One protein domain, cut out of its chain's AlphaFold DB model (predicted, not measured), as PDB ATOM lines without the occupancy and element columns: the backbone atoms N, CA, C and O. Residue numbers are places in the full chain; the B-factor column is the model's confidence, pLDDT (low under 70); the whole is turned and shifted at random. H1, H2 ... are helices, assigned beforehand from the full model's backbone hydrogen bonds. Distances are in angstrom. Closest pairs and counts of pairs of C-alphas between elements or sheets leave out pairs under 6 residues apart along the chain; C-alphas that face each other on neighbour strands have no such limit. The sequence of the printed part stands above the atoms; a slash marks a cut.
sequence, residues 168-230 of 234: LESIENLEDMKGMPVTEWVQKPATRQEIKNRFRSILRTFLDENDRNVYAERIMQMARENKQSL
ATOM      1  N   LEU A 168     -11.696  -3.325  25.636       54.97
ATOM      2  CA  LEU A 168     -12.678  -3.684  26.651       54.97
ATOM      3  C   LEU A 168     -12.571  -2.700  27.819       54.97
ATOM      4  O   LEU A 168     -11.503  -2.534  28.405       54.97
ATOM      5  N   GLU A 169     -13.688  -2.050  28.140       57.16
ATOM      6  CA  GLU A 169     -13.811  -1.120  29.262       57.16
ATOM      7  C   GLU A 169     -13.305  -1.781  30.556       57.16
ATOM      8  O   GLU A 169     -13.832  -2.805  31.002       57.16
ATOM      9  N   SER A 170     -12.250  -1.213  31.149       61.28
ATOM     10  CA  SER A 170     -11.742  -1.648  32.448       61.28
ATOM     11  C   SER A 170     -12.814  -1.402  33.502       61.28
ATOM     12  O   SER A 170     -13.195  -0.260  33.757       61.28
ATOM     13  N   ILE A 171     -13.309  -2.470  34.118       67.19
ATOM     14  CA  ILE A 171     -14.290  -2.369  35.196       67.19
ATOM     15  C   ILE A 171     -13.552  -1.880  36.448       67.19
ATOM     16  O   ILE A 171     -12.798  -2.634  37.056       67.19
ATOM     17  N   GLU A 172     -13.776  -0.630  36.856       70.62
ATOM     18  CA  GLU A 172     -13.111  -0.048  38.036       70.62
ATOM     19  C   GLU A 172     -13.470  -0.778  39.340       70.62
ATOM     20  O   GLU A 172     -12.646  -0.875  40.255       70.62
ATOM     21  N   ASN A 173     -14.682  -1.339  39.424       76.56
ATOM     22  CA  ASN A 173     -15.165  -2.007  40.624       76.56
ATOM     23  C   ASN A 173     -15.559  -3.469  40.380       76.56
ATOM     24  O   ASN A 173     -16.621  -3.762  39.835       76.56
ATOM     25  N   LEU A 174     -14.710  -4.395  40.835       79.25
ATOM     26  CA  LEU A 174     -14.941  -5.838  40.713       79.25
ATOM     27  C   LEU A 174     -16.028  -6.366  41.667       79.25
ATOM     28  O   LEU A 174     -16.528  -7.474  41.465       79.25
ATOM     29  N   GLU A 175     -16.354  -5.589  42.705       77.94
ATOM     30  CA  GLU A 175     -17.308  -5.943  43.764       77.94
ATOM     31  C   GLU A 175     -18.770  -5.799  43.315       77.94
ATOM     32  O   GLU A 175     -19.651  -6.459  43.866       77.94
ATOM     33  N   ASP A 176     -19.038  -4.982  42.290       84.50
ATOM     34  CA  ASP A 176     -20.375  -4.865  41.707       84.50
ATOM     35  C   ASP A 176     -20.659  -6.049  40.778       84.50
ATOM     36  O   ASP A 176     -20.504  -6.001  39.556       84.50
ATOM     37  N   MET A 177     -21.101  -7.144  41.388       77.69
ATOM     38  CA  MET A 177     -21.478  -8.369  40.691       77.69
ATOM     39  C   MET A 177     -22.776  -8.233  39.880       77.69
ATOM     40  O   MET A 177     -23.198  -9.205  39.247       77.69
ATOM     41  N   LYS A 178     -23.443  -7.064  39.914       79.00
ATOM     42  CA  LYS A 178     -24.704  -6.774  39.207       79.00
ATOM     43  C   LYS A 178     -25.771  -7.872  39.370       79.00
ATOM     44  O   LYS A 178     -26.542  -8.139  38.453       79.00
ATOM     45  N   GLY A 179     -25.792  -8.538  40.529       85.31
ATOM     46  CA  GLY A 179     -26.742  -9.608  40.861       85.31
ATOM     47  C   GLY A 179     -26.487 -10.979  40.213       85.31
ATOM     48  O   GLY A 179     -27.324 -11.864  40.366       85.31
ATOM     49  N   MET A 180     -25.367 -11.187  39.514       86.06
ATOM     50  CA  MET A 180     -25.003 -12.483  38.916       86.06
ATOM     51  C   MET A 180     -24.250 -13.395  39.901       86.06
ATOM     52  O   MET A 180     -23.587 -12.900  40.819       86.06
ATOM     53  N   PRO A 181     -24.279 -14.728  39.712       93.69
ATOM     54  CA  PRO A 181     -23.441 -15.642  40.487       93.69
ATOM     55  C   PRO A 181     -21.944 -15.452  40.171       93.69
ATOM     56  O   PRO A 181     -21.567 -15.143  39.040       93.69
ATOM     57  N   VAL A 182     -21.069 -15.703  41.160       90.62
ATOM     58  CA  VAL A 182     -19.598 -15.531  41.041       90.62
ATOM     59  C   VAL A 182     -19.028 -16.279  39.837       90.62
ATOM     60  O   VAL A 182     -18.183 -15.754  39.116       90.62
ATOM     61  N   THR A 183     -19.505 -17.498  39.592       92.06
ATOM     62  CA  THR A 183     -19.023 -18.350  38.500       92.06
ATOM     63  C   THR A 183     -19.286 -17.745  37.125       92.06
ATOM     64  O   THR A 183     -18.448 -17.885  36.242       92.06
ATOM     65  N   GLU A 184     -20.418 -17.068  36.944       91.19
ATOM     66  CA  GLU A 184     -20.791 -16.409  35.688       91.19
ATOM     67  C   GLU A 184     -20.099 -15.049  35.553       91.19
ATOM     68  O   GLU A 184     -19.607 -14.699  34.480       91.19
ATOM     69  N   TRP A 185     -19.971 -14.310  36.659       89.31
ATOM     70  CA  TRP A 185     -19.275 -13.025  36.684       89.31
ATOM     71  C   TRP A 185     -17.809 -13.143  36.253       89.31
ATOM     72  O   TRP A 185     -17.344 -12.353  35.434       89.31
ATOM     73  N   VAL A 186     -17.101 -14.167  36.741       90.00
ATOM     74  CA  VAL A 186     -15.685 -14.414  36.412       90.00
ATOM     75  C   VAL A 186     -15.491 -14.860  34.955       90.00
ATOM     76  O   VAL A 186     -14.424 -14.642  34.384       90.00
ATOM     77  N   GLN A 187     -16.510 -15.455  34.328       91.06
ATOM     78  CA  GLN A 187     -16.441 -15.876  32.924       91.06
ATOM     79  C   GLN A 187     -16.561 -14.708  31.938       91.06
ATOM     80  O   GLN A 187     -16.165 -14.858  30.779       91.06
ATOM     81  N   LYS A 188     -17.056 -13.537  32.367       89.81
ATOM     82  CA  LYS A 188     -17.147 -12.362  31.495       89.81
ATOM     83  C   LYS A 188     -15.754 -11.890  31.062       89.81
ATOM     84  O   LYS A 188     -14.862 -11.785  31.907       89.81
ATOM     85  N   PRO A 189     -15.558 -11.540  29.777       87.62
ATOM     86  CA  PRO A 189     -14.238 -11.189  29.252       87.62
ATOM     87  C   PRO A 189     -13.643  -9.953  29.943       87.62
ATOM     88  O   PRO A 189     -12.471  -9.974  30.311       87.62
ATOM     89  N   ALA A 190     -14.458  -8.929  30.220       85.88
ATOM     90  CA  ALA A 190     -14.025  -7.727  30.935       85.88
ATOM     91  C   ALA A 190     -13.575  -8.031  32.378       85.88
ATOM     92  O   ALA A 190     -12.487  -7.635  32.792       85.88
ATOM     93  N   THR A 191     -14.362  -8.810  33.127       88.31
ATOM     94  CA  THR A 191     -14.026  -9.213  34.502       88.31
ATOM     95  C   THR A 191     -12.771 -10.085  34.540       88.31
ATOM     96  O   THR A 191     -11.899  -9.881  35.383       88.31
ATOM     97  N   ARG A 192     -12.629 -11.027  33.599       90.62
ATOM     98  CA  ARG A 192     -11.439 -11.881  33.472       90.62
ATOM     99  C   ARG A 192     -10.174 -11.059  33.217       90.62
ATOM    100  O   ARG A 192      -9.138 -11.336  33.827       90.62
ATOM    101  N   GLN A 193     -10.260 -10.047  32.354       88.19
ATOM    102  CA  GLN A 193      -9.132  -9.168  32.054       88.19
ATOM    103  C   GLN A 193      -8.756  -8.295  33.256       88.19
ATOM    104  O   GLN A 193      -7.573  -8.157  33.568       88.19
ATOM    105  N   GLU A 194      -9.739  -7.779  33.990       89.75
ATOM    106  CA  GLU A 194      -9.487  -6.993  35.199       89.75
ATOM    107  C   GLU A 194      -8.836  -7.842  36.304       89.75
ATOM    108  O   GLU A 194      -7.840  -7.426  36.901       89.75
ATOM    109  N   ILE A 195      -9.309  -9.078  36.521       91.12
ATOM    110  CA  ILE A 195      -8.680 -10.030  37.455       91.12
ATOM    111  C   ILE A 195      -7.211 -10.262  37.076       91.12
ATOM    112  O   ILE A 195      -6.327 -10.188  37.931       91.12
ATOM    113  N   LYS A 196      -6.928 -10.493  35.789       92.06
ATOM    114  CA  LYS A 196      -5.566 -10.683  35.266       92.06
ATOM    115  C   LYS A 196      -4.695  -9.443  35.476       92.06
ATOM    116  O   LYS A 196      -3.541  -9.577  35.888       92.06
ATOM    117  N   ASN A 197      -5.230  -8.246  35.242       89.12
ATOM    118  CA  ASN A 197      -4.513  -6.984  35.429       89.12
ATOM    119  C   ASN A 197      -4.186  -6.723  36.904       89.12
ATOM    120  O   ASN A 197      -3.032  -6.424  37.230       89.12
ATOM    121  N   ARG A 198      -5.154  -6.909  37.809       89.94
ATOM    122  CA  ARG A 198      -4.938  -6.775  39.258       89.94
ATOM    123  C   ARG A 198      -3.943  -7.802  39.775       89.94
ATOM    124  O   ARG A 198      -3.004  -7.430  40.476       89.94
ATOM    125  N   PHE A 199      -4.073  -9.061  39.364       92.38
ATOM    126  CA  PHE A 199      -3.129 -10.111  39.743       92.38
ATOM    127  C   PHE A 199      -1.707  -9.804  39.252       92.38
ATOM    128  O   PHE A 199      -0.741  -9.918  40.005       92.38
ATOM    129  N   ARG A 200      -1.562  -9.308  38.016       92.12
ATOM    130  CA  ARG A 200      -0.272  -8.858  37.475       92.12
ATOM    131  C   ARG A 200       0.313  -7.681  38.255       92.12
ATOM    132  O   ARG A 200       1.532  -7.620  38.409       92.12
ATOM    133  N   SER A 201      -0.526  -6.751  38.710       91.00
ATOM    134  CA  SER A 201      -0.100  -5.638  39.560       91.00
ATOM    135  C   SER A 201       0.438  -6.164  40.889       91.00
ATOM    136  O   SER A 201       1.585  -5.881  41.214       91.00
ATOM    137  N   ILE A 202      -0.309  -7.042  41.569       91.19
ATOM    138  CA  ILE A 202       0.093  -7.664  42.842       91.19
ATOM    139  C   ILE A 202       1.459  -8.347  42.718       91.19
ATOM    140  O   ILE A 202       2.359  -8.061  43.501       91.19
ATOM    141  N   LEU A 203       1.678  -9.171  41.688       91.38
ATOM    142  CA  LEU A 203       2.971  -9.842  41.487       91.38
ATOM    143  C   LEU A 203       4.150  -8.867  41.286       91.38
ATOM    144  O   LEU A 203       5.306  -9.248  41.464       91.38
ATOM    145  N   ARG A 204       3.889  -7.616  40.891       88.06
ATOM    146  CA  ARG A 204       4.912  -6.595  40.608       88.06
ATOM    147  C   ARG A 204       5.108  -5.591  41.736       88.06
ATOM    148  O   ARG A 204       6.224  -5.098  41.889       88.06
ATOM    149  N   THR A 205       4.056  -5.275  42.479       88.69
ATOM    150  CA  THR A 205       4.052  -4.201  43.478       88.69
ATOM    151  C   THR A 205       4.003  -4.703  44.911       88.69
ATOM    152  O   THR A 205       4.246  -3.908  45.810       88.69
ATOM    153  N   PHE A 206       3.716  -5.987  45.150       87.81
ATOM    154  CA  PHE A 206       3.723  -6.544  46.500       87.81
ATOM    155  C   PHE A 206       5.135  -6.499  47.096       87.81
ATOM    156  O   PHE A 206       6.081  -7.024  46.501       87.81
ATOM    157  N   LEU A 207       5.262  -5.866  48.263       90.12
ATOM    158  CA  LEU A 207       6.502  -5.709  49.018       90.12
ATOM    159  C   LEU A 207       6.356  -6.403  50.375       90.12
ATOM    160  O   LEU A 207       5.313  -6.288  51.016       90.12
ATOM    161  N   ASP A 208       7.396  -7.124  50.785       87.50
ATOM    162  CA  ASP A 208       7.501  -7.738  52.114       87.50
ATOM    163  C   ASP A 208       7.852  -6.711  53.205       87.50
ATOM    164  O   ASP A 208       8.182  -5.564  52.904       87.50
ATOM    165  N   GLU A 209       7.937  -7.158  54.461       86.94
ATOM    166  CA  GLU A 209       8.455  -6.389  55.609       86.94
ATOM    167  C   GLU A 209       9.862  -5.794  55.371       86.94
ATOM    168  O   GLU A 209      10.273  -4.838  56.026       86.94
ATOM    169  N   ASN A 210      10.611  -6.349  54.415       83.12
ATOM    170  CA  ASN A 210      11.946  -5.910  54.017       83.12
ATOM    171  C   ASN A 210      11.970  -5.053  52.732       83.12
ATOM    172  O   ASN A 210      13.043  -4.921  52.135       83.12
ATOM    173  N   ASP A 211      10.828  -4.521  52.278       84.94
ATOM    174  CA  ASP A 211      10.673  -3.721  51.045       84.94
ATOM    175  C   ASP A 211      11.179  -4.426  49.770       84.94
ATOM    176  O   ASP A 211      11.606  -3.806  48.793       84.94
ATOM    177  N   ARG A 212      11.152  -5.762  49.758       83.75
ATOM    178  CA  ARG A 212      11.523  -6.575  48.593       83.75
ATOM    179  C   ARG A 212      10.291  -7.227  47.999       83.75
ATOM    180  O   ARG A 212       9.436  -7.726  48.725       83.75
ATOM    181  N   ASN A 213      10.231  -7.279  46.671       87.50
ATOM    182  CA  ASN A 213       9.180  -8.018  45.988       87.50
ATOM    183  C   ASN A 213       9.486  -9.524  46.006       87.50
ATOM    184  O   ASN A 213      10.258 -10.033  45.188       87.50
ATOM    185  N   VAL A 214       8.838 -10.229  46.937       90.44
ATOM    186  CA  VAL A 214       8.956 -11.682  47.136       90.44
ATOM    187  C   VAL A 214       8.559 -12.459  45.879       90.44
ATOM    188  O   VAL A 214       9.207 -13.440  45.510       90.44
ATOM    189  N   TYR A 215       7.501 -12.027  45.189       91.88
ATOM    190  CA  TYR A 215       6.974 -12.735  44.025       91.88
ATOM    191  C   TYR A 215       7.877 -12.598  42.802       91.88
ATOM    192  O   TYR A 215       8.040 -13.567  42.061       91.88
ATOM    193  N   ALA A 216       8.529 -11.450  42.617       91.44
ATOM    194  CA  ALA A 216       9.522 -11.278  41.563       91.44
ATOM    195  C   ALA A 216      10.687 -12.271  41.723       91.44
ATOM    196  O   ALA A 216      11.077 -12.926  40.753       91.44
ATOM    197  N   GLU A 217      11.207 -12.436  42.943       90.50
ATOM    198  CA  GLU A 217      12.285 -13.389  43.233       90.50
ATOM    199  C   GLU A 217      11.832 -14.844  43.063       90.50
ATOM    200  O   GLU A 217      12.498 -15.617  42.369       90.50
ATOM    201  N   ARG A 218      10.658 -15.204  43.600       91.69
ATOM    202  CA  ARG A 218      10.083 -16.554  43.456       91.69
ATOM    203  C   ARG A 218       9.875 -16.937  41.986       91.69
ATOM    204  O   ARG A 218      10.201 -18.059  41.600       91.69
ATOM    205  N   ILE A 219       9.383 -16.018  41.149       94.00
ATOM    206  CA  ILE A 219       9.194 -16.260  39.708       94.00
ATOM    207  C   ILE A 219      10.543 -16.438  39.001       94.00
ATOM    208  O   ILE A 219      10.693 -17.353  38.189       94.00
ATOM    209  N   MET A 220      11.542 -15.609  39.321       92.88
ATOM    210  CA  MET A 220      12.890 -15.761  38.763       92.88
ATOM    211  C   MET A 220      13.520 -17.103  39.149       92.88
ATOM    212  O   MET A 220      14.113 -17.770  38.300       92.88
ATOM    213  N   GLN A 221      13.361 -17.532  40.402       94.31
ATOM    214  CA  GLN A 221      13.837 -18.834  40.861       94.31
ATOM    215  C   GLN A 221      13.115 -19.988  40.152       94.31
ATOM    216  O   GLN A 221      13.769 -20.917  39.680       94.31
ATOM    217  N   MET A 222      11.789 -19.908  40.014       94.25
ATOM    218  CA  MET A 222      10.989 -20.897  39.287       94.25
ATOM    219  C   MET A 222      11.480 -21.064  37.842       94.25
ATOM    220  O   MET A 222      11.692 -22.193  37.398       94.25
ATOM    221  N   ALA A 223      11.725 -19.954  37.137       95.25
ATOM    222  CA  ALA A 223      12.251 -19.968  35.773       95.25
ATOM    223  C   ALA A 223      13.678 -20.536  35.702       95.25
ATOM    224  O   ALA A 223      13.994 -21.304  34.800       95.25
ATOM    225  N   ARG A 224      14.535 -20.216  36.681       96.12
ATOM    226  CA  ARG A 224      15.908 -20.742  36.763       96.12
ATOM    227  C   ARG A 224      15.950 -22.256  36.968       96.12
ATOM    228  O   ARG A 224      16.848 -22.919  36.461       96.12
ATOM    229  N   GLU A 225      14.991 -22.788  37.716       96.69
ATOM    230  CA  GLU A 225      14.865 -24.214  38.022       96.69
ATOM    231  C   GLU A 225      13.974 -24.970  37.016       96.69
ATOM    232  O   GLU A 225      13.754 -26.167  37.188       96.69
ATOM    233  N   ASN A 226      13.468 -24.299  35.969       95.62
ATOM    234  CA  ASN A 226      12.512 -24.840  34.989       95.62
ATOM    235  C   ASN A 226      11.275 -25.490  35.634       95.62
ATOM    236  O   ASN A 226      10.758 -26.505  35.161       95.62
ATOM    237  N   LYS A 227      10.799 -24.916  36.740       96.12
ATOM    238  CA  LYS A 227       9.570 -25.348  37.410       96.12
ATOM    239  C   LYS A 227       8.358 -24.657  36.778       96.12
ATOM    240  O   LYS A 227       8.471 -23.588  36.190       96.12
ATOM    241  N   GLN A 228       7.186 -25.268  36.938       93.50
ATOM    242  CA  GLN A 228       5.898 -24.755  36.440       93.50
ATOM    243  C   GLN A 228       4.876 -24.519  37.565       93.50
ATOM    244  O   GLN A 228       3.676 -24.442  37.319       93.50
ATOM    245  N   SER A 229       5.344 -24.447  38.813       93.38
ATOM    246  CA  SER A 229       4.520 -24.218  39.998       93.38
ATOM    247  C   SER A 229       5.014 -22.994  40.768       93.38
ATOM    248  O   SER A 229       6.198 -22.886  41.089       93.38
ATOM    249  N   LEU A 230       4.090 -22.082  41.082       91.75
ATOM    250  CA  LEU A 230       4.330 -20.881  41.881       91.75
ATOM    251  C   LEU A 230       3.526 -20.973  43.182       91.75
ATOM    252  O   LEU A 230       2.325 -21.232  43.145       91.75
TER     253      LEU A 230
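Overview. This is residues 168 to 230 of the 234 residues of the protein "DNA helicase" of Fasciola hepatica (UniProt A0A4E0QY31). One long helix, H2, forms the shaft of an open, elongated model, with a shorter helix set about perpendicular to it near each end: H1 where H2 begins and H3 where H2 ends. H1 and H3 are apart, and there is no packed core of helices side by side; the stretch of residues 168 to 181, with no named element, lies at the H1 end, where residues 178 to 184 stick out, and residues 225 to 230 fold back after H3. The printed part has 63 residues with three named helices, in the order H1, H2, H3 along the chain, and no named strand, and its class is all helix. It is only just loose, close to extended, with a radius of gyration of the C-alphas of 15.4 A, and the C-alphas span 42 by 27 by 20 A along their three main axes.

Arrangement. The longest helix is H2, residues 189 to 205. It touches H3, residues 214 to 224, with 4 pairs of C-alphas within 8 A. H2 touches H3 with residues 203 to 204 alone. The closest C-alphas of the two helices are those of Leu 203 and Tyr 215, 5.6 A apart. Their lines are about perpendicular, at 85 degrees, and their centres are 18.5 A apart. Before H2 in the chain comes H1, residues 182 to 187. H1 touches no helix, but it is close to H2 without clearly touching, with 2 pairs of C-alphas within 8 A. The closest C-alphas of H1 and H2 are those of Val 186 and Arg 192, 5.8 A apart. The lines of H1 and H2 are about perpendicular, at 87 degrees, and their centres are 15.1 A apart. H1 and H3 are apart: no C-alpha of the one is within 8 A of the other. Every pair of O i and N i+4 is within hydrogen-bond range in the backbones of H2 and H3. In H1, 1 of 2 such pairs is within range, beside 2 of 3 pairs of O i and N i+3.

Along the chain. H2 has 17 residues, Pro 189 to Thr 205. It measures 24.2 A from first to last C-alpha, from C-alpha 189 at (-14.238, -11.189, 29.252) to C-alpha 205 at (4.052, -4.201, 43.478). H3 has 11 residues, Val 214 to Arg 224, and measures 15.4 A from first to last C-alpha. Its last C-alpha, that of Arg 224, is at (15.908, -20.742, 36.763). H1 has 6 residues, Val 182 to Gln 187, and measures 8.7 A from first to last C-alpha. It begins with C-alpha 182 at (-19.598, -15.531, 41.041).

Size, cuts and confidence. The two C-alphas farthest apart are those of Gly 179 and Arg 224, at 44.3 A. The first and last printed C-alphas, those of Leu 168 and Leu 230, are 28.6 A apart. Residues 178 to 184, of which 182 to 184 belong to H1, stand free. The C-alphas of residues 168 to 181 lie 13 to 23 A from the mean of the C-alphas of the printed part. The link from H1 to H2 is tight, with 1 residue between them, and the link from H2 to H3 is short, with 8 residues between them; neither link is long. The printed part has no cut and runs from residue 168 to residue 230 of a full chain of 234 residues. The mean pLDDT of the printed part is 87.2. The model's confidence is low, under 70, at 4 residues, namely residues 168 to 171.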